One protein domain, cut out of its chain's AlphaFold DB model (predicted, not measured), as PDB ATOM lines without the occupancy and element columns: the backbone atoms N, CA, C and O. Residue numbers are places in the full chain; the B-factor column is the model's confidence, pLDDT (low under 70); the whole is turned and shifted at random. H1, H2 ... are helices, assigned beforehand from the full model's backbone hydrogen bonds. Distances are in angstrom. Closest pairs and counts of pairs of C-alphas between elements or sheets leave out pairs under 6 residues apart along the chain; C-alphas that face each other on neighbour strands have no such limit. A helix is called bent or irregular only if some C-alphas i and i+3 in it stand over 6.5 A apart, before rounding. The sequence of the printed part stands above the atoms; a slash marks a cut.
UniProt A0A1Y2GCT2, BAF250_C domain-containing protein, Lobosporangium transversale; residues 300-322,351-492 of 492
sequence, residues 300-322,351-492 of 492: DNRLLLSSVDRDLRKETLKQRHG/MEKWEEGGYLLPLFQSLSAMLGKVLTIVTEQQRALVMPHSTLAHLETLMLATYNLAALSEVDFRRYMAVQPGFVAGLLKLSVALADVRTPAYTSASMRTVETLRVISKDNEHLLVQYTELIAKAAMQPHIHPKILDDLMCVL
ATOM      1  N   ASP A 300     180.883 125.775 138.795       96.81
ATOM      2  CA  ASP A 300     181.819 126.591 139.569       96.81
ATOM      3  C   ASP A 300     181.111 127.250 140.754       96.81
ATOM      4  O   ASP A 300     181.587 127.164 141.887       96.81
ATOM      5  N   ASN A 301     179.908 127.791 140.523       97.56
ATOM      6  CA  ASN A 301     179.059 128.288 141.605       97.56
ATOM      7  C   ASN A 301     178.754 127.172 142.599       97.56
ATOM      8  O   ASN A 301     178.760 127.415 143.803       97.56
ATOM      9  N   ARG A 302     178.527 125.938 142.121       95.25
ATOM     10  CA  ARG A 302     178.274 124.816 143.021       95.25
ATOM     11  C   ARG A 302     179.460 124.519 143.939       95.25
ATOM     12  O   ARG A 302     179.296 124.394 145.153       95.25
ATOM     13  N   LEU A 303     180.660 124.439 143.378       95.12
ATOM     14  CA  LEU A 303     181.875 124.207 144.160       95.12
ATOM     15  C   LEU A 303     182.119 125.338 145.164       95.12
ATOM     16  O   LEU A 303     182.404 125.068 146.334       95.12
ATOM     17  N   LEU A 304     181.941 126.588 144.732       96.38
ATOM     18  CA  LEU A 304     182.108 127.751 145.593       96.38
ATOM     19  C   LEU A 304     181.092 127.738 146.739       96.38
ATOM     20  O   LEU A 304     181.495 127.809 147.897       96.38
ATOM     21  N   LEU A 305     179.803 127.555 146.449       96.50
ATOM     22  CA  LEU A 305     178.756 127.492 147.468       96.50
ATOM     23  C   LEU A 305     179.001 126.345 148.466       96.50
ATOM     24  O   LEU A 305     178.869 126.527 149.673       96.50
ATOM     25  N   SER A 306     179.403 125.165 148.003       94.62
ATOM     26  CA  SER A 306     179.735 124.061 148.914       94.62
ATOM     27  C   SER A 306     180.914 124.421 149.835       94.62
ATOM     28  O   SER A 306     180.881 124.167 151.043       94.62
ATOM     29  N   SER A 307     181.941 125.087 149.292       95.25
ATOM     30  CA  SER A 307     183.105 125.512 150.076       95.25
ATOM     31  C   SER A 307     182.771 126.581 151.121       95.25
ATOM     32  O   SER A 307     183.193 126.439 152.269       95.25
ATOM     33  N   VAL A 308     181.964 127.587 150.760       95.06
ATOM     34  CA  VAL A 308     181.550 128.668 151.663       95.06
ATOM     35  C   VAL A 308     180.725 128.117 152.814       95.06
ATOM     36  O   VAL A 308     181.063 128.390 153.959       95.06
ATOM     37  N   ASP A 309     179.704 127.293 152.553       94.44
ATOM     38  CA  ASP A 309     178.898 126.691 153.626       94.44
ATOM     39  C   ASP A 309     179.768 125.934 154.642       94.44
ATOM     40  O   ASP A 309     179.647 126.128 155.853       94.44
ATOM     41  N   ARG A 310     180.704 125.116 154.150       92.62
ATOM     42  CA  ARG A 310     181.629 124.362 155.001       92.62
ATOM     43  C   ARG A 310     182.508 125.274 155.855       92.62
ATOM     44  O   ARG A 310     182.774 124.953 157.014       92.62
ATOM     45  N   ASP A 311     182.996 126.370 155.292       92.88
ATOM     46  CA  ASP A 311     183.861 127.298 156.016       92.88
ATOM     47  C   ASP A 311     183.076 128.104 157.059       92.88
ATOM     48  O   ASP A 311     183.581 128.305 158.165       92.88
ATOM     49  N   LEU A 312     181.810 128.439 156.784       90.81
ATOM     50  CA  LEU A 312     180.908 129.047 157.766       90.81
ATOM     51  C   LEU A 312     180.618 128.122 158.946       90.81
ATOM     52  O   LEU A 312     180.772 128.541 160.092       90.81
ATOM     53  N   ARG A 313     180.304 126.847 158.688       90.31
ATOM     54  CA  ARG A 313     180.113 125.845 159.750       90.31
ATOM     55  C   ARG A 313     181.348 125.721 160.644       90.31
ATOM     56  O   ARG A 313     181.244 125.716 161.869       90.31
ATOM     57  N   LYS A 314     182.546 125.668 160.049       89.62
ATOM     58  CA  LYS A 314     183.808 125.622 160.811       89.62
ATOM     59  C   LYS A 314     184.010 126.867 161.666       89.62
ATOM     60  O   LYS A 314     184.509 126.746 162.782       89.62
ATOM     61  N   GLU A 315     183.682 128.043 161.144       88.50
ATOM     62  CA  GLU A 315     183.855 129.296 161.873       88.50
ATOM     63  C   GLU A 315     182.892 129.395 163.060       88.50
ATOM     64  O   GLU A 315     183.324 129.702 164.171       88.50
ATOM     65  N   THR A 316     181.629 129.009 162.882       86.88
ATOM     66  CA  THR A 316     180.659 128.923 163.984       86.88
ATOM     67  C   THR A 316     181.106 127.933 165.062       86.88
ATOM     68  O   THR A 316     181.073 128.260 166.251       86.88
ATOM     69  N   LEU A 317     181.641 126.769 164.673       86.06
ATOM     70  CA  LEU A 317     182.199 125.803 165.625       86.06
ATOM     71  C   LEU A 317     183.386 126.380 166.412       86.06
ATOM     72  O   LEU A 317     183.481 126.153 167.619       86.06
ATOM     73  N   LYS A 318     184.283 127.147 165.776       86.94
ATOM     74  CA  LYS A 318     185.387 127.821 166.487       86.94
ATOM     75  C   LYS A 318     184.876 128.844 167.494       86.94
ATOM     76  O   LYS A 318     185.407 128.903 168.601       86.94
ATOM     77  N   GLN A 319     183.873 129.638 167.120       85.38
ATOM     78  CA  GLN A 319     183.303 130.668 167.993       85.38
ATOM     79  C   GLN A 319     182.693 130.052 169.254       85.38
ATOM     80  O   GLN A 319     182.981 130.517 170.355       85.38
ATOM     81  N   ARG A 320     181.961 128.938 169.118       82.88
ATOM     82  CA  ARG A 320     181.370 128.211 170.256       82.88
ATOM     83  C   ARG A 320     182.414 127.667 171.237       82.88
ATOM     84  O   ARG A 320     182.176 127.638 172.438       82.88
ATOM     85  N   HIS A 321     183.589 127.282 170.744       85.62
ATOM     86  CA  HIS A 321     184.672 126.730 171.566       85.62
ATOM     87  C   HIS A 321     185.698 127.789 172.022       85.62
ATOM     88  O   HIS A 321     186.836 127.456 172.364       85.62
ATOM     89  N   GLY A 322     185.331 129.077 172.011       84.88
ATOM     90  CA  GLY A 322     186.204 130.162 172.476       84.88
ATOM     91  C   GLY A 322     187.480 130.312 171.640       84.88
ATOM     92  O   GLY A 322     188.560 130.548 172.180       84.88
ATOM     93  N   MET A 351     173.256 114.676 163.903       60.84
ATOM     94  CA  MET A 351     172.366 115.818 163.668       60.84
ATOM     95  C   MET A 351     172.956 117.102 164.249       60.84
ATOM     96  O   MET A 351     172.986 118.107 163.542       60.84
ATOM     97  N   GLU A 352     173.538 117.044 165.452       64.25
ATOM     98  CA  GLU A 352     174.103 118.224 166.132       64.25
ATOM     99  C   GLU A 352     175.207 118.916 165.300       64.25
ATOM    100  O   GLU A 352     175.402 120.127 165.361       64.25
ATOM    101  N   LYS A 353     175.898 118.171 164.422       67.62
ATOM    102  CA  LYS A 353     176.955 118.706 163.541       67.62
ATOM    103  C   LYS A 353     176.469 119.621 162.418       67.62
ATOM    104  O   LYS A 353     177.280 120.377 161.880       67.62
ATOM    105  N   TRP A 354     175.207 119.522 162.008       69.81
ATOM    106  CA  TRP A 354     174.678 120.287 160.873       69.81
ATOM    107  C   TRP A 354     173.840 121.493 161.288       69.81
ATOM    108  O   TRP A 354     173.583 122.353 160.446       69.81
ATOM    109  N   GLU A 355     173.467 121.587 162.564       65.62
ATOM    110  CA  GLU A 355     172.595 122.646 163.078       65.62
ATOM    111  C   GLU A 355     173.253 124.035 163.107       65.62
ATOM    112  O   GLU A 355     172.549 125.043 163.145       65.62
ATOM    113  N   GLU A 356     174.584 124.135 163.008       70.44
ATOM    114  CA  GLU A 356     175.279 125.380 163.347       70.44
ATOM    115  C   GLU A 356     176.092 125.987 162.188       70.44
ATOM    116  O   GLU A 356     177.096 125.441 161.729       70.44
ATOM    117  N   GLY A 357     175.676 127.181 161.748       79.75
ATOM    118  CA  GLY A 357     176.523 128.148 161.029       79.75
ATOM    119  C   GLY A 357     176.427 128.183 159.504       79.75
ATOM    120  O   GLY A 357     176.747 129.207 158.905       79.75
ATOM    121  N   GLY A 358     175.973 127.103 158.871       89.88
ATOM    122  CA  GLY A 358     175.816 127.020 157.414       89.88
ATOM    123  C   GLY A 358     174.516 127.635 156.885       89.88
ATOM    124  O   GLY A 358     173.608 127.994 157.640       89.88
ATOM    125  N   TYR A 359     174.396 127.715 155.559       93.88
ATOM    126  CA  TYR A 359     173.144 128.066 154.876       93.88
ATOM    127  C   TYR A 359     172.463 126.867 154.214       93.88
ATOM    128  O   TYR A 359     171.276 126.971 153.905       93.88
ATOM    129  N   LEU A 360     173.154 125.738 154.006       94.62
ATOM    130  CA  LEU A 360     172.545 124.567 153.361       94.62
ATOM    131  C   LEU A 360     171.392 123.992 154.191       94.62
ATOM    132  O   LEU A 360     170.367 123.638 153.617       94.62
ATOM    133  N   LEU A 361     171.521 123.949 155.523       94.19
ATOM    134  CA  LEU A 361     170.449 123.467 156.399       94.19
ATOM    135  C   LEU A 361     169.205 124.377 156.358       94.19
ATOM    136  O   LEU A 361     168.137 123.860 156.029       94.19
ATOM    137  N   PRO A 362     169.299 125.701 156.608       94.62
ATOM    138  CA  PRO A 362     168.154 126.595 156.437       94.62
ATOM    139  C   PRO A 362     167.539 126.501 155.038       94.62
ATOM    140  O   PRO A 362     166.324 126.426 154.909       94.62
ATOM    141  N   LEU A 363     168.373 126.423 153.993       96.31
ATOM    142  CA  LEU A 363     167.899 126.295 152.616       96.31
ATOM    143  C   LEU A 363     167.085 125.013 152.421       96.31
ATOM    144  O   LEU A 363     165.999 125.044 151.847       96.31
ATOM    145  N   PHE A 364     167.595 123.888 152.918       96.75
ATOM    146  CA  PHE A 364     166.901 122.608 152.880       96.75
ATOM    147  C   PHE A 364     165.561 122.654 153.617       96.75
ATOM    148  O   PHE A 364     164.577 122.110 153.115       96.75
ATOM    149  N   GLN A 365     165.511 123.297 154.784       95.69
ATOM    150  CA  GLN A 365     164.285 123.442 155.567       95.69
ATOM    151  C   GLN A 365     163.231 124.240 154.789       95.69
ATOM    152  O   GLN A 365     162.106 123.758 154.642       95.69
ATOM    153  N   SER A 366     163.601 125.382 154.198       96.19
ATOM    154  CA  SER A 366     162.684 126.184 153.373       96.19
ATOM    155  C   SER A 366     162.200 125.408 152.138       96.19
ATOM    156  O   SER A 366     161.008 125.416 151.827       96.19
ATOM    157  N   LEU A 367     163.095 124.691 151.445       97.12
ATOM    158  CA  LEU A 367     162.736 123.858 150.287       97.12
ATOM    159  C   LEU A 367     161.811 122.700 150.677       97.12
ATOM    160  O   LEU A 367     160.846 122.418 149.969       97.12
ATOM    161  N   SER A 368     162.072 122.048 151.811       96.81
ATOM    162  CA  SER A 368     161.251 120.944 152.317       96.81
ATOM    163  C   SER A 368     159.861 121.413 152.731       96.81
ATOM    164  O   SER A 368     158.880 120.734 152.433       96.81
ATOM    165  N   ALA A 369     159.758 122.590 153.354       96.00
ATOM    166  CA  ALA A 369     158.478 123.207 153.687       96.00
ATOM    167  C   ALA A 369     157.661 123.519 152.420       96.00
ATOM    168  O   ALA A 369     156.500 123.117 152.320       96.00
ATOM    169  N   MET A 370     158.282 124.143 151.409       96.38
ATOM    170  CA  MET A 370     157.643 124.394 150.109       96.38
ATOM    171  C   MET A 370     157.214 123.096 149.414       96.38
ATOM    172  O   MET A 370     156.095 123.004 148.905       96.38
ATOM    173  N   LEU A 371     158.061 122.063 149.443       96.12
ATOM    174  CA  LEU A 371     157.748 120.757 148.865       96.12
ATOM    175  C   LEU A 371     156.578 120.088 149.586       96.12
ATOM    176  O   LEU A 371     155.717 119.511 148.928       96.12
ATOM    177  N   GLY A 372     156.509 120.203 150.914       95.75
ATOM    178  CA  GLY A 372     155.377 119.740 151.710       95.75
ATOM    179  C   GLY A 372     154.062 120.383 151.264       95.75
ATOM    180  O   GLY A 372     153.098 119.665 151.000       95.75
ATOM    181  N   LYS A 373     154.040 121.713 151.085       94.94
ATOM    182  CA  LYS A 373     152.860 122.447 150.586       94.94
ATOM    183  C   LYS A 373     152.442 121.967 149.188       94.94
ATOM    184  O   LYS A 373     151.271 121.656 148.970       94.94
ATOM    185  N   VAL A 374     153.392 121.840 148.256       93.81
ATOM    186  CA  VAL A 374     153.111 121.359 146.889       93.81
ATOM    187  C   VAL A 374     152.623 119.910 146.891       93.81
ATOM    188  O   VAL A 374     151.693 119.573 146.161       93.81
ATOM    189  N   LEU A 375     153.197 119.047 147.731       93.69
ATOM    190  CA  LEU A 375     152.783 117.652 147.838       93.69
ATOM    191  C   LEU A 375     151.347 117.530 148.358       93.69
ATOM    192  O   LEU A 375     150.594 116.707 147.840       93.69
ATOM    193  N   THR A 376     150.941 118.355 149.325       93.56
ATOM    194  CA  THR A 376     149.543 118.421 149.783       93.56
ATOM    195  C   THR A 376     148.609 118.772 148.624       93.56
ATOM    196  O   THR A 376     147.662 118.036 148.369       93.56
ATOM    197  N   ILE A 377     148.941 119.796 147.827       92.19
ATOM    198  CA  ILE A 377     148.150 120.187 146.645       92.19
ATOM    199  C   ILE A 377     148.053 119.032 145.635       92.19
ATOM    200  O   ILE A 377     146.962 118.686 145.182       92.19
ATOM    201  N   VAL A 378     149.184 118.403 145.300       90.06
ATOM    202  CA  VAL A 378     149.237 117.297 144.329       90.06
ATOM    203  C   VAL A 378     148.451 116.082 144.823       90.06
ATOM    204  O   VAL A 378     147.761 115.439 144.035       90.06
ATOM    205  N   THR A 379     148.544 115.752 146.115       84.62
ATOM    206  CA  THR A 379     147.886 114.572 146.699       84.62
ATOM    207  C   THR A 379     146.379 114.759 146.866       84.62
ATOM    208  O   THR A 379     145.622 113.839 146.554       84.62
ATOM    209  N   GLU A 380     145.919 115.944 147.266       87.94
ATOM    210  CA  GLU A 380     144.489 116.261 147.368       87.94
ATOM    211  C   GLU A 380     143.803 116.301 145.992       87.94
ATOM    212  O   GLU A 380     142.647 115.896 145.853       87.94
ATOM    213  N   GLN A 381     144.524 116.719 144.946       83.62
ATOM    214  CA  GLN A 381     143.993 116.861 143.583       83.62
ATOM    215  C   GLN A 381     144.080 115.587 142.717       83.62
ATOM    216  O   GLN A 381     143.703 115.620 141.542       83.62
ATOM    217  N   GLN A 382     144.509 114.443 143.267       68.75
ATOM    218  CA  GLN A 382     144.816 113.209 142.514       68.75
ATOM    219  C   GLN A 382     143.698 112.657 141.612       68.75
ATOM    220  O   GLN A 382     143.979 111.851 140.730       68.75
ATOM    221  N   ARG A 383     142.434 113.065 141.779       64.56
ATOM    222  CA  ARG A 383     141.335 112.580 140.921       64.56
ATOM    223  C   ARG A 383     141.216 113.300 139.574       64.56
ATOM    224  O   ARG A 383     140.551 112.771 138.688       64.56
ATOM    225  N   ALA A 384     141.847 114.460 139.400       72.19
ATOM    226  CA  ALA A 384     141.833 115.212 138.144       72.19
ATOM    227  C   ALA A 384     143.054 116.141 138.067       72.19
ATOM    228  O   ALA A 384     142.883 117.355 138.011       72.19
ATOM    229  N   LEU A 385     144.268 115.572 138.134       71.38
ATOM    230  CA  LEU A 385     145.539 116.298 138.269       71.38
ATOM    231  C   LEU A 385     145.829 117.206 137.055       71.38
ATOM    232  O   LEU A 385     146.648 116.903 136.192       71.38
ATOM    233  N   VAL A 386     145.135 118.336 136.991       85.12
ATOM    234  CA  VAL A 386     145.389 119.452 136.087       85.12
ATOM    235  C   VAL A 386     145.826 120.604 136.977       85.12
ATOM    236  O   VAL A 386     145.032 121.464 137.354       85.12
ATOM    237  N   MET A 387     147.101 120.587 137.364       88.94
ATOM    238  CA  MET A 387     147.708 121.734 138.028       88.94
ATOM    239  C   MET A 387     147.737 122.926 137.061       88.94
ATOM    240  O   MET A 387     148.045 122.743 135.874       88.94
ATOM    241  N   PRO A 388     147.479 124.152 137.548       91.94
ATOM    242  CA  PRO A 388     147.748 125.366 136.791       91.94
ATOM    243  C   PRO A 388     149.202 125.403 136.305       91.94
ATOM    244  O   PRO A 388     150.113 124.944 136.996       91.94
ATOM    245  N   HIS A 389     149.440 125.993 135.130       92.06
ATOM    246  CA  HIS A 389     150.784 126.069 134.547       92.06
ATOM    247  C   HIS A 389     151.797 126.762 135.478       92.06
ATOM    248  O   HIS A 389     152.938 126.320 135.578       92.06
ATOM    249  N   SER A 390     151.363 127.786 136.220       93.25
ATOM    250  CA  SER A 390     152.183 128.476 137.222       93.25
ATOM    251  C   SER A 390     152.616 127.561 138.371       93.25
ATOM    252  O   SER A 390     153.773 127.599 138.778       93.25
ATOM    253  N   THR A 391     151.721 126.700 138.866       93.25
ATOM    254  CA  THR A 391     152.030 125.723 139.922       93.25
ATOM    255  C   THR A 391     153.040 124.689 139.438       93.25
ATOM    256  O   THR A 391     153.969 124.350 140.166       93.25
ATOM    257  N   LEU A 392     152.901 124.221 138.195       94.31
ATOM    258  CA  LEU A 392     153.855 123.286 137.604       94.31
ATOM    259  C   LEU A 392     155.236 123.922 137.402       94.31
ATOM    260  O   LEU A 392     156.233 123.307 137.763       94.31
ATOM    261  N   ALA A 393     155.299 125.157 136.896       94.81
ATOM    262  CA  ALA A 393     156.557 125.889 136.745       94.81
ATOM    263  C   ALA A 393     157.245 126.133 138.103       94.81
ATOM    264  O   ALA A 393     158.462 125.977 138.235       94.81
ATOM    265  N   HIS A 394     156.462 126.456 139.139       95.50
ATOM    266  CA  HIS A 394     156.967 126.576 140.506       95.50
ATOM    267  C   HIS A 394     157.527 125.240 141.014       95.50
ATOM    268  O   HIS A 394     158.626 125.207 141.563       95.50
ATOM    269  N   LEU A 395     156.829 124.126 140.768       96.19
ATOM    270  CA  LEU A 395     157.297 122.791 141.132       96.19
ATOM    271  C   LEU A 395     158.579 122.387 140.387       96.19
ATOM    272  O   LEU A 395     159.484 121.829 141.003       96.19
ATOM    273  N   GLU A 396     158.696 122.673 139.090       96.00
ATOM    274  CA  GLU A 396     159.930 122.420 138.330       96.00
ATOM    275  C   GLU A 396     161.113 123.203 138.908       96.00
ATOM    276  O   GLU A 396     162.192 122.641 139.110       96.00
ATOM    277  N   THR A 397     160.893 124.477 139.236       97.25
ATOM    278  CA  THR A 397     161.903 125.339 139.868       97.25
ATOM    279  C   THR A 397     162.295 124.810 141.248       97.25
ATOM    280  O   THR A 397     163.483 124.706 141.558       97.25
ATOM    281  N   LEU A 398     161.311 124.389 142.049       97.50
ATOM    282  CA  LEU A 398     161.523 123.772 143.355       97.50
ATOM    283  C   LEU A 398     162.341 122.485 143.251       97.50
ATOM    284  O   LEU A 398     163.276 122.266 144.028       97.50
ATOM    285  N   MET A 399     162.030 121.645 142.264       97.50
ATOM    286  CA  MET A 399     162.757 120.403 142.047       97.50
ATOM    287  C   MET A 399     164.183 120.642 141.563       97.50
ATOM    288  O   MET A 399     165.098 119.958 142.017       97.50
ATOM    289  N   LEU A 400     164.396 121.636 140.702       97.19
ATOM    290  CA  LEU A 400     165.733 122.035 140.271       97.19
ATOM    291  C   LEU A 400     166.571 122.563 141.445       97.19
ATOM    292  O   LEU A 400     167.727 122.165 141.591       97.19
ATOM    293  N   ALA A 401     165.995 123.406 142.308       97.88
ATOM    294  CA  ALA A 401     166.663 123.882 143.520       97.88
ATOM    295  C   ALA A 401     167.027 122.724 144.462       97.88
ATOM    296  O   ALA A 401     168.151 122.659 144.954       97.88
ATOM    297  N   THR A 402     166.105 121.778 144.665       98.00
ATOM    298  CA  THR A 402     166.315 120.608 145.534       98.00
ATOM    299  C   THR A 402     167.389 119.671 144.979       98.00
ATOM    300  O   THR A 402     168.260 119.224 145.725       98.00
ATOM    301  N   TYR A 403     167.377 119.416 143.667       97.56
ATOM    302  CA  TYR A 403     168.427 118.670 142.976       97.56
ATOM    303  C   TYR A 403     169.793 119.343 143.151       97.56
ATOM    304  O   TYR A 403     170.762 118.694 143.549       97.56
ATOM    305  N   ASN A 404     169.871 120.651 142.888       96.44
ATOM    306  CA  ASN A 404     171.114 121.406 142.998       96.44
ATOM    307  C   ASN A 404     171.634 121.412 144.435       96.44
ATOM    308  O   ASN A 404     172.827 121.205 144.633       96.44
ATOM    309  N   LEU A 405     170.754 121.573 145.425       96.62
ATOM    310  CA  LEU A 405     171.096 121.422 146.834       96.62
ATOM    311  C   LEU A 405     171.694 120.040 147.108       96.62
ATOM    312  O   LEU A 405     172.827 119.969 147.566       96.62
ATOM    313  N   ALA A 406     171.009 118.952 146.751       96.56
ATOM    314  CA  ALA A 406     171.533 117.603 146.961       96.56
ATOM    315  C   ALA A 406     172.894 117.390 146.268       96.56
ATOM    316  O   ALA A 406     173.779 116.741 146.823       96.56
ATOM    317  N   ALA A 407     173.090 117.967 145.080       94.00
ATOM    318  CA  ALA A 407     174.349 117.896 144.339       94.00
ATOM    319  C   ALA A 407     175.483 118.737 144.962       94.00
ATOM    320  O   ALA A 407     176.653 118.389 144.802       94.00
ATOM    321  N   LEU A 408     175.156 119.831 145.658       91.19
ATOM    322  CA  LEU A 408     176.087 120.673 146.429       91.19
ATOM    323  C   LEU A 408     176.557 120.006 147.726       91.19
ATOM    324  O   LEU A 408     177.635 120.313 148.243       91.19
ATOM    325  N   SER A 409     175.699 119.156 148.279       92.81
ATOM    326  CA  SER A 409     175.815 118.609 149.618       92.81
ATOM    327  C   SER A 409     176.902 117.547 149.748       92.81
ATOM    328  O   SER A 409     177.027 116.639 148.924       92.81
ATOM    329  N   GLU A 410     177.641 117.612 150.856       92.44
ATOM    330  CA  GLU A 410     178.514 116.525 151.309       92.44
ATOM    331  C   GLU A 410     177.685 115.259 151.604       92.44
ATOM    332  O   GLU A 410     176.472 115.333 151.825       92.44
ATOM    333  N   VAL A 411     178.337 114.089 151.622       92.62
ATOM    334  CA  VAL A 411     177.677 112.791 151.879       92.62
ATOM    335  C   VAL A 411     176.837 112.842 153.158       92.62
ATOM    336  O   VAL A 411     175.683 112.423 153.150       92.62
ATOM    337  N   ASP A 412     177.382 113.431 154.224       90.62
ATOM    338  CA  ASP A 412     176.711 113.542 155.521       90.62
ATOM    339  C   ASP A 412     175.451 114.424 155.470       90.62
ATOM    340  O   ASP A 412     174.474 114.132 156.155       90.62
ATOM    341  N   PHE A 413     175.416 115.464 154.630       93.19
ATOM    342  CA  PHE A 413     174.204 116.273 154.474       93.19
ATOM    343  C   PHE A 413     173.175 115.599 153.574       93.19
ATOM    344  O   PHE A 413     171.987 115.644 153.873       93.19
ATOM    345  N   ARG A 414     173.596 114.899 152.510       95.62
ATOM    346  CA  ARG A 414     172.662 114.057 151.738       95.62
ATOM    347  C   ARG A 414     172.051 112.969 152.614       95.62
ATOM    348  O   ARG A 414     170.861 112.688 152.505       95.62
ATOM    349  N   ARG A 415     172.850 112.410 153.529       94.50
ATOM    350  CA  ARG A 415     172.380 111.486 154.557       94.50
ATOM    351  C   ARG A 415     171.342 112.145 155.456       94.50
ATOM    352  O   ARG A 415     170.283 111.565 155.658       94.50
ATOM    353  N   TYR A 416     171.621 113.355 155.945       93.75
ATOM    354  CA  TYR A 416     170.649 114.142 156.704       93.75
ATOM    355  C   TYR A 416     169.343 114.295 155.916       93.75
ATOM    356  O   TYR A 416     168.309 113.865 156.412       93.75
ATOM    357  N   MET A 417     169.390 114.773 154.665       96.25
ATOM    358  CA  MET A 417     168.211 114.900 153.794       96.25
ATOM    359  C   MET A 417     167.431 113.582 153.667       96.25
ATOM    360  O   MET A 417     166.205 113.589 153.722       96.25
ATOM    361  N   ALA A 418     168.123 112.446 153.524       96.06
ATOM    362  CA  ALA A 418     167.501 111.129 153.387       96.06
ATOM    363  C   ALA A 418     166.740 110.673 154.647       96.06
ATOM    364  O   ALA A 418     165.729 109.982 154.532       96.06
ATOM    365  N   VAL A 419     167.219 111.053 155.837       94.69
ATOM    366  CA  VAL A 419     166.612 110.689 157.131       94.69
ATOM    367  C   VAL A 419     165.455 111.619 157.506       94.69
ATOM    368  O   VAL A 419     164.644 111.272 158.365       94.69
ATOM    369  N   GLN A 420     165.332 112.780 156.857       95.44
ATOM    370  CA  GLN A 420     164.297 113.751 157.200       95.44
ATOM    371  C   GLN A 420     162.889 113.170 157.002       95.44
ATOM    372  O   GLN A 420     162.564 112.706 155.899       95.44
ATOM    373  N   PRO A 421     162.044 113.173 158.056       94.75
ATOM    374  CA  PRO A 421     160.758 112.493 158.032       94.75
ATOM    375  C   PRO A 421     159.902 112.903 156.838       94.75
ATOM    376  O   PRO A 421     159.575 114.070 156.640       94.75
ATOM    377  N   GLY A 422     159.524 111.915 156.029       94.69
ATOM    378  CA  GLY A 422     158.633 112.117 154.893       94.69
ATOM    379  C   GLY A 422     159.267 112.763 153.661       94.69
ATOM    380  O   GLY A 422     158.597 112.790 152.634       94.69
ATOM    381  N   PHE A 423     160.529 113.207 153.694       97.12
ATOM    382  CA  PHE A 423     161.158 113.865 152.543       97.12
ATOM    383  C   PHE A 423     161.335 112.905 151.355       97.12
ATOM    384  O   PHE A 423     160.741 113.109 150.296       97.12
ATOM    385  N   VAL A 424     162.059 111.792 151.544       97.00
ATOM    386  CA  VAL A 424     162.254 110.763 150.499       97.00
ATOM    387  C   VAL A 424     160.921 110.147 150.069       97.00
ATOM    388  O   VAL A 424     160.642 110.020 148.878       97.00
ATOM    389  N   ALA A 425     160.055 109.818 151.032       95.81
ATOM    390  CA  ALA A 425     158.720 109.297 150.743       95.81
ATOM    391  C   ALA A 425     157.867 110.298 149.941       95.81
ATOM    392  O   ALA A 425     157.095 109.890 149.074       95.81
ATOM    393  N   GLY A 426     157.999 111.595 150.219       95.88
ATOM    394  CA  GLY A 426     157.322 112.678 149.516       95.88
ATOM    395  C   GLY A 426     157.803 112.817 148.078       95.88
ATOM    396  O   GLY A 426     156.974 112.846 147.171       95.88
ATOM    397  N   LEU A 427     159.120 112.792 147.853       96.75
ATOM    398  CA  LEU A 427     159.711 112.769 146.511       96.75
ATOM    399  C   LEU A 427     159.249 111.544 145.709       96.75
ATOM    400  O   LEU A 427     158.852 111.679 144.554       96.75
ATOM    401  N   LEU A 428     159.215 110.356 146.318       94.88
ATOM    402  CA  LEU A 428     158.712 109.150 145.653       94.88
ATOM    403  C   LEU A 428     157.232 109.278 145.282       94.88
ATOM    404  O   LEU A 428     156.870 109.055 144.128       94.88
ATOM    405  N   LYS A 429     156.377 109.702 146.222       93.44
ATOM    406  CA  LYS A 429     154.947 109.945 145.957       93.44
ATOM    407  C   LYS A 429     154.741 110.969 144.842       93.44
ATOM    408  O   LYS A 429     153.894 110.757 143.979       93.44
ATOM    409  N   LEU A 430     155.524 112.047 144.851       94.31
ATOM    410  CA  LEU A 430     155.483 113.082 143.827       94.31
ATOM    411  C   LEU A 430     155.890 112.526 142.458       94.31
ATOM    412  O   LEU A 430     155.173 112.741 141.486       94.31
ATOM    413  N   SER A 431     156.983 111.762 142.380       93.44
ATOM    414  CA  SER A 431     157.453 111.172 141.118       93.44
ATOM    415  C   SER A 431     156.391 110.280 140.463       93.44
ATOM    416  O   SER A 431     156.151 110.402 139.261       93.44
ATOM    417  N   VAL A 432     155.689 109.469 141.268       90.06
ATOM    418  CA  VAL A 432     154.576 108.614 140.826       90.06
ATOM    419  C   VAL A 432     153.397 109.454 140.351       90.06
ATOM    420  O   VAL A 432     152.912 109.248 139.243       90.06
ATOM    421  N   ALA A 433     152.967 110.430 141.154       91.50
ATOM    422  CA  ALA A 433     151.825 111.277 140.813       91.50
ATOM    423  C   ALA A 433     152.051 112.071 139.515       91.50
ATOM    424  O   ALA A 433     151.138 112.216 138.706       91.50
ATOM    425  N   LEU A 434     153.272 112.566 139.291       91.69
ATOM    426  CA  LEU A 434     153.622 113.308 138.079       91.69
ATOM    427  C   LEU A 434     153.754 112.405 136.846       91.69
ATOM    428  O   LEU A 434     153.408 112.831 135.743       91.69
ATOM    429  N   ALA A 435     154.236 111.170 137.013       88.00
ATOM    430  CA  ALA A 435     154.379 110.221 135.908       88.00
ATOM    431  C   ALA A 435     153.021 109.830 135.289       88.00
ATOM    432  O   ALA A 435     152.946 109.597 134.081       88.00
ATOM    433  N   ASP A 436     151.942 109.838 136.076       88.19
ATOM    434  CA  ASP A 436     150.601 109.443 135.627       88.19
ATOM    435  C   ASP A 436     149.936 110.428 134.645       88.19
ATOM    436  O   ASP A 436     149.106 110.017 133.830       88.19
ATOM    437  N   VAL A 437     150.293 111.721 134.660       87.12
ATOM    438  CA  VAL A 437     149.586 112.771 133.885       87.12
ATOM    439  C   VAL A 437     149.974 112.815 132.399       87.12
ATOM    440  O   VAL A 437     149.270 113.413 131.588       87.12
ATOM    441  N   ARG A 438     151.058 112.138 131.996       84.88
ATOM    442  CA  ARG A 438     151.489 111.964 130.586       84.88
ATOM    443  C   ARG A 438     151.638 113.250 129.766       84.88
ATOM    444  O   ARG A 438     151.487 113.232 128.545       84.88
ATOM    445  N   THR A 439     151.967 114.368 130.401       89.38
ATOM    446  CA  THR A 439     152.333 115.595 129.682       89.38
ATOM    447  C   THR A 439     153.846 115.833 129.774       89.38
ATOM    448  O   THR A 439     154.469 115.465 130.779       89.38
ATOM    449  N   PRO A 440     154.477 116.442 128.750       91.19
ATOM    450  CA  PRO A 440     155.927 116.654 128.739       91.19
ATOM    451  C   PRO A 440     156.451 117.437 129.950       91.19
ATOM    452  O   PRO A 440     157.486 117.082 130.504       91.19
ATOM    453  N   ALA A 441     155.713 118.451 130.405       89.56
ATOM    454  CA  ALA A 441     156.114 119.277 131.544       89.56
ATOM    455  C   ALA A 441     156.071 118.504 132.881       89.56
ATOM    456  O   ALA A 441     156.989 118.591 133.689       89.56
ATOM    457  N   TYR A 442     155.074 117.638 133.092       93.25
ATOM    458  CA  TYR A 442     155.033 116.782 134.288       93.25
ATOM    459  C   TYR A 442     156.117 115.701 134.232       93.25
ATOM    460  O   TYR A 442     156.706 115.352 135.254       93.25
ATOM    461  N   THR A 443     156.430 115.212 133.029       92.75
ATOM    462  CA  THR A 443     157.538 114.271 132.809       92.75
ATOM    463  C   THR A 443     158.881 114.921 133.152       92.75
ATOM    464  O   THR A 443     159.699 114.300 133.822       92.75
ATOM    465  N   SER A 444     159.093 116.178 132.747       93.00
ATOM    466  CA  SER A 444     160.265 116.993 133.105       93.00
ATOM    467  C   SER A 444     160.426 117.118 134.623       93.00
ATOM    468  O   SER A 444     161.464 116.724 135.163       93.00
ATOM    469  N   ALA A 445     159.373 117.555 135.321       94.38
ATOM    470  CA  ALA A 445     159.364 117.641 136.780       94.38
ATOM    471  C   ALA A 445     159.650 116.280 137.448       94.38
ATOM    472  O   ALA A 445     160.513 116.197 138.320       94.38
ATOM    473  N   SER A 446     158.995 115.205 136.993       95.19
ATOM    474  CA  SER A 446     159.183 113.851 137.535       95.19
ATOM    475  C   SER A 446     160.612 113.334 137.339       95.19
ATOM    476  O   SER A 446     161.212 112.816 138.282       95.19
ATOM    477  N   MET A 447     161.215 113.549 136.161       95.00
ATOM    478  CA  MET A 447     162.624 113.213 135.918       95.00
ATOM    479  C   MET A 447     163.544 113.920 136.916       95.00
ATOM    480  O   MET A 447     164.405 113.274 137.504       95.00
ATOM    481  N   ARG A 448     163.335 115.218 137.178       95.06
ATOM    482  CA  ARG A 448     164.128 115.953 138.179       95.06
ATOM    483  C   ARG A 448     163.927 115.419 139.594       95.06
ATOM    484  O   ARG A 448     164.889 115.360 140.362       95.06
ATOM    485  N   THR A 449     162.715 114.996 139.944       96.69
ATOM    486  CA  THR A 449     162.436 114.341 141.228       96.69
ATOM    487  C   THR A 449     163.227 113.043 141.388       96.69
ATOM    488  O   THR A 449     163.861 112.848 142.425       96.69
ATOM    489  N   VAL A 450     163.267 112.188 140.365       96.81
ATOM    490  CA  VAL A 450     164.024 110.926 140.432       96.81
ATOM    491  C   VAL A 450     165.537 111.155 140.360       96.81
ATOM    492  O   VAL A 450     166.277 110.538 141.121       96.81
ATOM    493  N   GLU A 451     166.014 112.105 139.551       96.38
ATOM    494  CA  GLU A 451     167.426 112.521 139.546       96.38
ATOM    495  C   GLU A 451     167.865 113.008 140.941       96.38
ATOM    496  O   GLU A 451     168.948 112.663 141.411       96.38
ATOM    497  N   THR A 452     167.004 113.753 141.645       97.56
ATOM    498  CA  THR A 452     167.252 114.180 143.034       97.56
ATOM    499  C   THR A 452     167.376 112.978 143.971       97.56
ATOM    500  O   THR A 452     168.328 112.902 144.748       97.56
ATOM    501  N   LEU A 453     166.458 112.008 143.874       97.75
ATOM    502  CA  LEU A 453     166.507 110.768 144.658       97.75
ATOM    503  C   LEU A 453     167.792 109.974 144.399       97.75
ATOM    504  O   LEU A 453     168.411 109.503 145.349       97.75
ATOM    505  N   ARG A 454     168.232 109.890 143.140       97.00
ATOM    506  CA  ARG A 454     169.484 109.237 142.734       97.00
ATOM    507  C   ARG A 454     170.723 109.912 143.321       97.00
ATOM    508  O   ARG A 454     171.671 109.239 143.716       97.00
ATOM    509  N   VAL A 455     170.742 111.242 143.389       97.00
ATOM    510  CA  VAL A 455     171.848 111.970 144.030       97.00
ATOM    511  C   VAL A 455     171.860 111.723 145.539       97.00
ATOM    512  O   VAL A 455     172.928 111.510 146.111       97.00
ATOM    513  N   ILE A 456     170.689 111.720 146.180       97.31
ATOM    514  CA  ILE A 456     170.554 111.459 147.620       97.31
ATOM    515  C   ILE A 456     170.955 110.020 147.966       97.31
ATOM    516  O   ILE A 456     171.616 109.818 148.986       97.31
ATOM    517  N   SER A 457     170.586 109.042 147.130       96.62
ATOM    518  CA  SER A 457     170.834 107.617 147.376       96.62
ATOM    519  C   SER A 457     172.306 107.235 147.306       96.62
ATOM    520  O   SER A 457     172.719 106.310 148.002       96.62
ATOM    521  N   LYS A 458     173.103 107.965 146.521       96.44
ATOM    522  CA  LYS A 458     174.540 107.726 146.390       96.44
ATOM    523  C   LYS A 458     175.247 107.855 147.745       96.44
ATOM    524  O   LYS A 458     175.302 108.955 148.311       96.44
ATOM    525  N   ASP A 459     175.830 106.744 148.203       95.38
ATOM    526  CA  ASP A 459     176.491 106.556 149.506       95.38
ATOM    527  C   ASP A 459     175.521 106.492 150.717       95.38
ATOM    528  O   ASP A 459     175.946 106.571 151.878       95.38
ATOM    529  N   ASN A 460     174.212 106.358 150.465       95.25
ATOM    530  CA  ASN A 460     173.131 106.291 151.460       95.25
ATOM    531  C   ASN A 460     172.129 105.152 151.186       95.25
ATOM    532  O   ASN A 460     171.000 105.184 151.673       95.25
ATOM    533  N   GLU A 461     172.528 104.125 150.440       94.81
ATOM    534  CA  GLU A 461     171.655 103.066 149.914       94.81
ATOM    535  C   GLU A 461     170.888 102.345 151.035       94.81
ATOM    536  O   GLU A 461     169.685 102.111 150.944       94.81
ATOM    537  N   HIS A 462     171.567 102.084 152.155       94.56
ATOM    538  CA  HIS A 462     170.995 101.452 153.348       94.56
ATOM    539  C   HIS A 462     169.804 102.216 153.953       94.56
ATOM    540  O   HIS A 462     168.937 101.594 154.566       94.56
ATOM    541  N   LEU A 463     169.727 103.540 153.772       93.19
ATOM    542  CA  LEU A 463     168.613 104.358 154.265       93.19
ATOM    543  C   LEU A 463     167.383 104.285 153.361       93.19
ATOM    544  O   LEU A 463     166.270 104.558 153.813       93.19
ATOM    545  N   LEU A 464     167.572 103.911 152.093       94.56
ATOM    546  CA  LEU A 464     166.490 103.796 151.122       94.56
ATOM    547  C   LEU A 464     165.859 102.399 151.085       94.56
ATOM    548  O   LEU A 464     164.787 102.251 150.505       94.56
ATOM    549  N   VAL A 465     166.442 101.403 151.763       94.56
ATOM    550  CA  VAL A 465     165.912 100.024 151.832       94.56
ATOM    551  C   VAL A 465     164.462  99.983 152.332       94.56
ATOM    552  O   VAL A 465     163.639  99.225 151.828       94.56
ATOM    553  N   GLN A 466     164.100 100.850 153.281       94.62
ATOM    554  CA  GLN A 466     162.717 100.953 153.774       94.62
ATOM    555  C   GLN A 466     161.715 101.449 152.713       94.62
ATOM    556  O   GLN A 466     160.506 101.319 152.895       94.62
ATOM    557  N   TYR A 467     162.202 102.020 151.610       95.75
ATOM    558  CA  TYR A 467     161.398 102.534 150.506       95.75
ATOM    559  C   TYR A 467     161.430 101.632 149.266       95.75
ATOM    560  O   TYR A 467     160.758 101.957 148.290       95.75
ATOM    561  N   THR A 468     162.138 100.494 149.287       94.94
ATOM    562  CA  THR A 468     162.264  99.584 148.134       94.94
ATOM    563  C   THR A 468     160.907  99.175 147.558       94.94
ATOM    564  O   THR A 468     160.732  99.196 146.343       94.94
ATOM    565  N   GLU A 469     159.910  98.882 148.401       94.06
ATOM    566  CA  GLU A 469     158.555  98.547 147.934       94.06
ATOM    567  C   GLU A 469     157.884  99.725 147.205       94.06
ATOM    568  O   GLU A 469     157.263  99.540 146.158       94.06
ATOM    569  N   LEU A 470     158.042 100.952 147.714       92.44
ATOM    570  CA  LEU A 470     157.492 102.153 147.078       92.44
ATOM    571  C   LEU A 470     158.194 102.464 145.757       92.44
ATOM    572  O   LEU A 470     157.521 102.826 144.792       92.44
ATOM    573  N   ILE A 471     159.517 102.301 145.698       93.94
ATOM    574  CA  ILE A 471     160.297 102.514 144.477       93.94
ATOM    575  C   ILE A 471     159.922 101.459 143.427       93.94
ATOM    576  O   ILE A 471     159.654 101.810 142.281       93.94
ATOM    577  N   ALA A 472     159.799 100.185 143.814       94.06
ATOM    578  CA  ALA A 472     159.338  99.124 142.920       94.06
ATOM    579  C   ALA A 472     157.916  99.400 142.407       94.06
ATOM    580  O   ALA A 472     157.653  99.306 141.208       94.06
ATOM    581  N   LYS A 473     157.001  99.830 143.284       90.19
ATOM    582  CA  LYS A 473     155.639 100.224 142.898       90.19
ATOM    583  C   LYS A 473     155.622 101.421 141.940       90.19
ATOM    584  O   LYS A 473     154.755 101.476 141.066       90.19
ATOM    585  N   ALA A 474     156.545 102.368 142.099       90.06
ATOM    586  CA  ALA A 474     156.721 103.485 141.177       90.06
ATOM    587  C   ALA A 474     157.227 103.003 139.809       90.06
ATOM    588  O   ALA A 474     156.642 103.343 138.785       90.06
ATOM    589  N   ALA A 475     158.250 102.147 139.796       92.62
ATOM    590  CA  ALA A 475     158.837 101.575 138.586       92.62
ATOM    591  C   ALA A 475     157.851 100.694 137.793       92.62
ATOM    592  O   ALA A 475     157.926 100.620 136.569       92.62
ATOM    593  N   MET A 476     156.903 100.047 138.476       92.25
ATOM    594  CA  MET A 476     155.881  99.193 137.859       92.25
ATOM    595  C   MET A 476     154.655  99.953 137.323       92.25
ATOM    596  O   MET A 476     153.721  99.307 136.839       92.25
ATOM    597  N   GLN A 477     154.611 101.290 137.399       90.31
ATOM    598  CA  GLN A 477     153.477 102.046 136.861       90.31
ATOM    599  C   GLN A 477     153.345 101.844 135.343       90.31
ATOM    600  O   GLN A 477     154.335 101.940 134.604       90.31
ATOM    601  N   PRO A 478     152.128 101.574 134.837       88.19
ATOM    602  CA  PRO A 478     151.923 101.399 133.413       88.19
ATOM    603  C   PRO A 478     152.230 102.716 132.691       88.19
ATOM    604  O   PRO A 478     151.719 103.770 133.055       88.19
ATOM    605  N   HIS A 479     153.017 102.640 131.615       87.38
ATOM    606  CA  HIS A 479     153.411 103.791 130.788       87.38
ATOM    607  C   HIS A 479     154.375 104.793 131.444       87.38
ATOM    608  O   HIS A 479     154.453 105.938 130.995       87.38
ATOM    609  N   ILE A 480     155.144 104.372 132.452       92.69
ATOM    610  CA  ILE A 480     156.257 105.174 132.964       92.69
ATOM    611  C   ILE A 480     157.252 105.521 131.845       92.69
ATOM    612  O   ILE A 480     157.567 104.698 130.980       92.69
ATOM    613  N   HIS A 481     157.752 106.759 131.843       94.56
ATOM    614  CA  HIS A 481     158.755 107.182 130.869       94.56
ATOM    615  C   HIS A 481     160.048 106.354 131.040       94.56
ATOM    616  O   HIS A 481     160.536 106.254 132.169       94.56
ATOM    617  N   PRO A 482     160.670 105.825 129.964       94.88
ATOM    618  CA  PRO A 482     161.832 104.936 130.073       94.88
ATOM    619  C   PRO A 482     163.006 105.516 130.868       94.88
ATOM    620  O   PRO A 482     163.626 104.802 131.643       94.88
ATOM    621  N   LYS A 483     163.278 106.822 130.731       92.69
ATOM    622  CA  LYS A 483     164.330 107.490 131.517       92.69
ATOM    623  C   LYS A 483     164.013 107.528 133.020       92.69
ATOM    624  O   LYS A 483     164.903 107.317 133.827       92.69
ATOM    625  N   ILE A 484     162.749 107.764 133.392       94.12
ATOM    626  CA  ILE A 484     162.332 107.768 134.805       94.12
ATOM    627  C   ILE A 484     162.491 106.358 135.380       94.12
ATOM    628  O   ILE A 484     162.984 106.207 136.491       94.12
ATOM    629  N   LEU A 485     162.120 105.329 134.609       95.31
ATOM    630  CA  LEU A 485     162.338 103.938 134.993       95.31
ATOM    631  C   LEU A 485     163.830 103.635 135.188       95.31
ATOM    632  O   LEU A 485     164.184 103.083 136.219       95.31
ATOM    633  N   ASP A 486     164.693 104.022 134.249       95.06
ATOM    634  CA  ASP A 486     166.146 103.811 134.348       95.06
ATOM    635  C   ASP A 486     166.744 104.478 135.600       95.06
ATOM    636  O   ASP A 486     167.480 103.846 136.360       95.06
ATOM    637  N   ASP A 487     166.353 105.723 135.889       93.75
ATOM    638  CA  ASP A 487     166.806 106.422 137.091       93.75
ATOM    639  C   ASP A 487     166.238 105.795 138.382       93.75
ATOM    640  O   ASP A 487     166.972 105.680 139.362       93.75
ATOM    641  N   LEU A 488     164.983 105.320 138.397       93.94
ATOM    642  CA  LEU A 488     164.419 104.577 139.538       93.94
ATOM    643  C   LEU A 488     165.131 103.235 139.748       93.94
ATOM    644  O   LEU A 488     165.372 102.849 140.888       93.94
ATOM    645  N   MET A 489     165.503 102.547 138.667       95.00
ATOM    646  CA  MET A 489     166.276 101.304 138.720       95.00
ATOM    647  C   MET A 489     167.718 101.529 139.181       95.00
ATOM    648  O   MET A 489     168.321 100.600 139.694       95.00
ATOM    649  N   CYS A 490     168.271 102.735 139.017       93.81
ATOM    650  CA  CYS A 490     169.552 103.114 139.620       93.81
ATOM    651  C   CYS A 490     169.434 103.441 141.120       93.81
ATOM    652  O   CYS A 490     170.449 103.462 141.814       93.81
ATOM    653  N   VAL A 491     168.235 103.802 141.593       92.25
ATOM    654  CA  VAL A 491     167.955 104.068 143.015       92.25
ATOM    655  C   VAL A 491     167.686 102.764 143.777       92.25
ATOM    656  O   VAL A 491     168.051 102.685 144.950       92.25
ATOM    657  N   LEU A 492     167.040 101.786 143.128       90.06
ATOM    658  CA  LEU A 492     166.894 100.397 143.599       90.06
ATOM    659  C   LEU A 492     168.240  99.673 143.632       90.06
ATOM    660  O   LEU A 492     168.432  98.901 144.599       90.06
TER     661      LEU A 492
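What this domain is: This is residues 300 to 322 and 351 to 492 of the 492 residues of the protein "BAF250_C domain-containing protein" of Lobosporangium transversale (UniProt A0A1Y2GCT2). Three helical hairpins, H2 with H3, H5 with H6 and H7 with H8, stack side by side as a six-helix up-and-down bundle, each helix running against the one before, with the H5 and H6 hairpin in the middle. Short H4 lies at one end of the bundle, where H1 meets the end of H3 at a steep tilt. The printed part has 165 residues with eight named helices, H1 to H8, and no named strand: all helix. It is compact, with a radius of gyration of the C-alphas of 16.7 A, and elongated, spanning 58 by 34 by 30 A.

Where its parts are: H1, residues 300 to 320, begins at C-alpha (181.819, 126.591, 139.569) and is 30.7 A long. H2 is residues 360 to 380, 29.9 A; H3 389 to 408, 28.5 A; H4 411 to 419; H5 423 to 435; H6 440 to 457, 25.5 A; H7 461 to 475. H8, residues 482 to 491, ends at C-alpha (167.955, 104.068, 143.015).

How they stand to each other: H5 and H6, the hubs, touch at Ser 431 and Ser 446, closest C-alphas 4.8 A apart. H6 touches H3 at a shallow tilt of 22 degrees, closest C-alphas Tyr 403 and Thr 452, 4.6 A. H1 touches H3 with residues 302 to 306 alone, closest C-alphas Ser 306 and Leu 408, 5.6 A. H1 and H6 are apart. Every O i to N i+4 pair is within hydrogen-bond range in H1 to H6 and H8; in H7, 7 of 11 are. H7 is irregular: C-alphas 466 and 469 are 7.6 A apart.

The domain as a whole: The farthest C-alphas, Gly 322 and Pro 478, are 59.4 A apart. Residues 323 to 350 are not printed; C-alphas 322 and 351 are 21.8 A apart. Of the links printed whole, none is long. Residues 351 to 355 and 382 to 383 have pLDDT under 70.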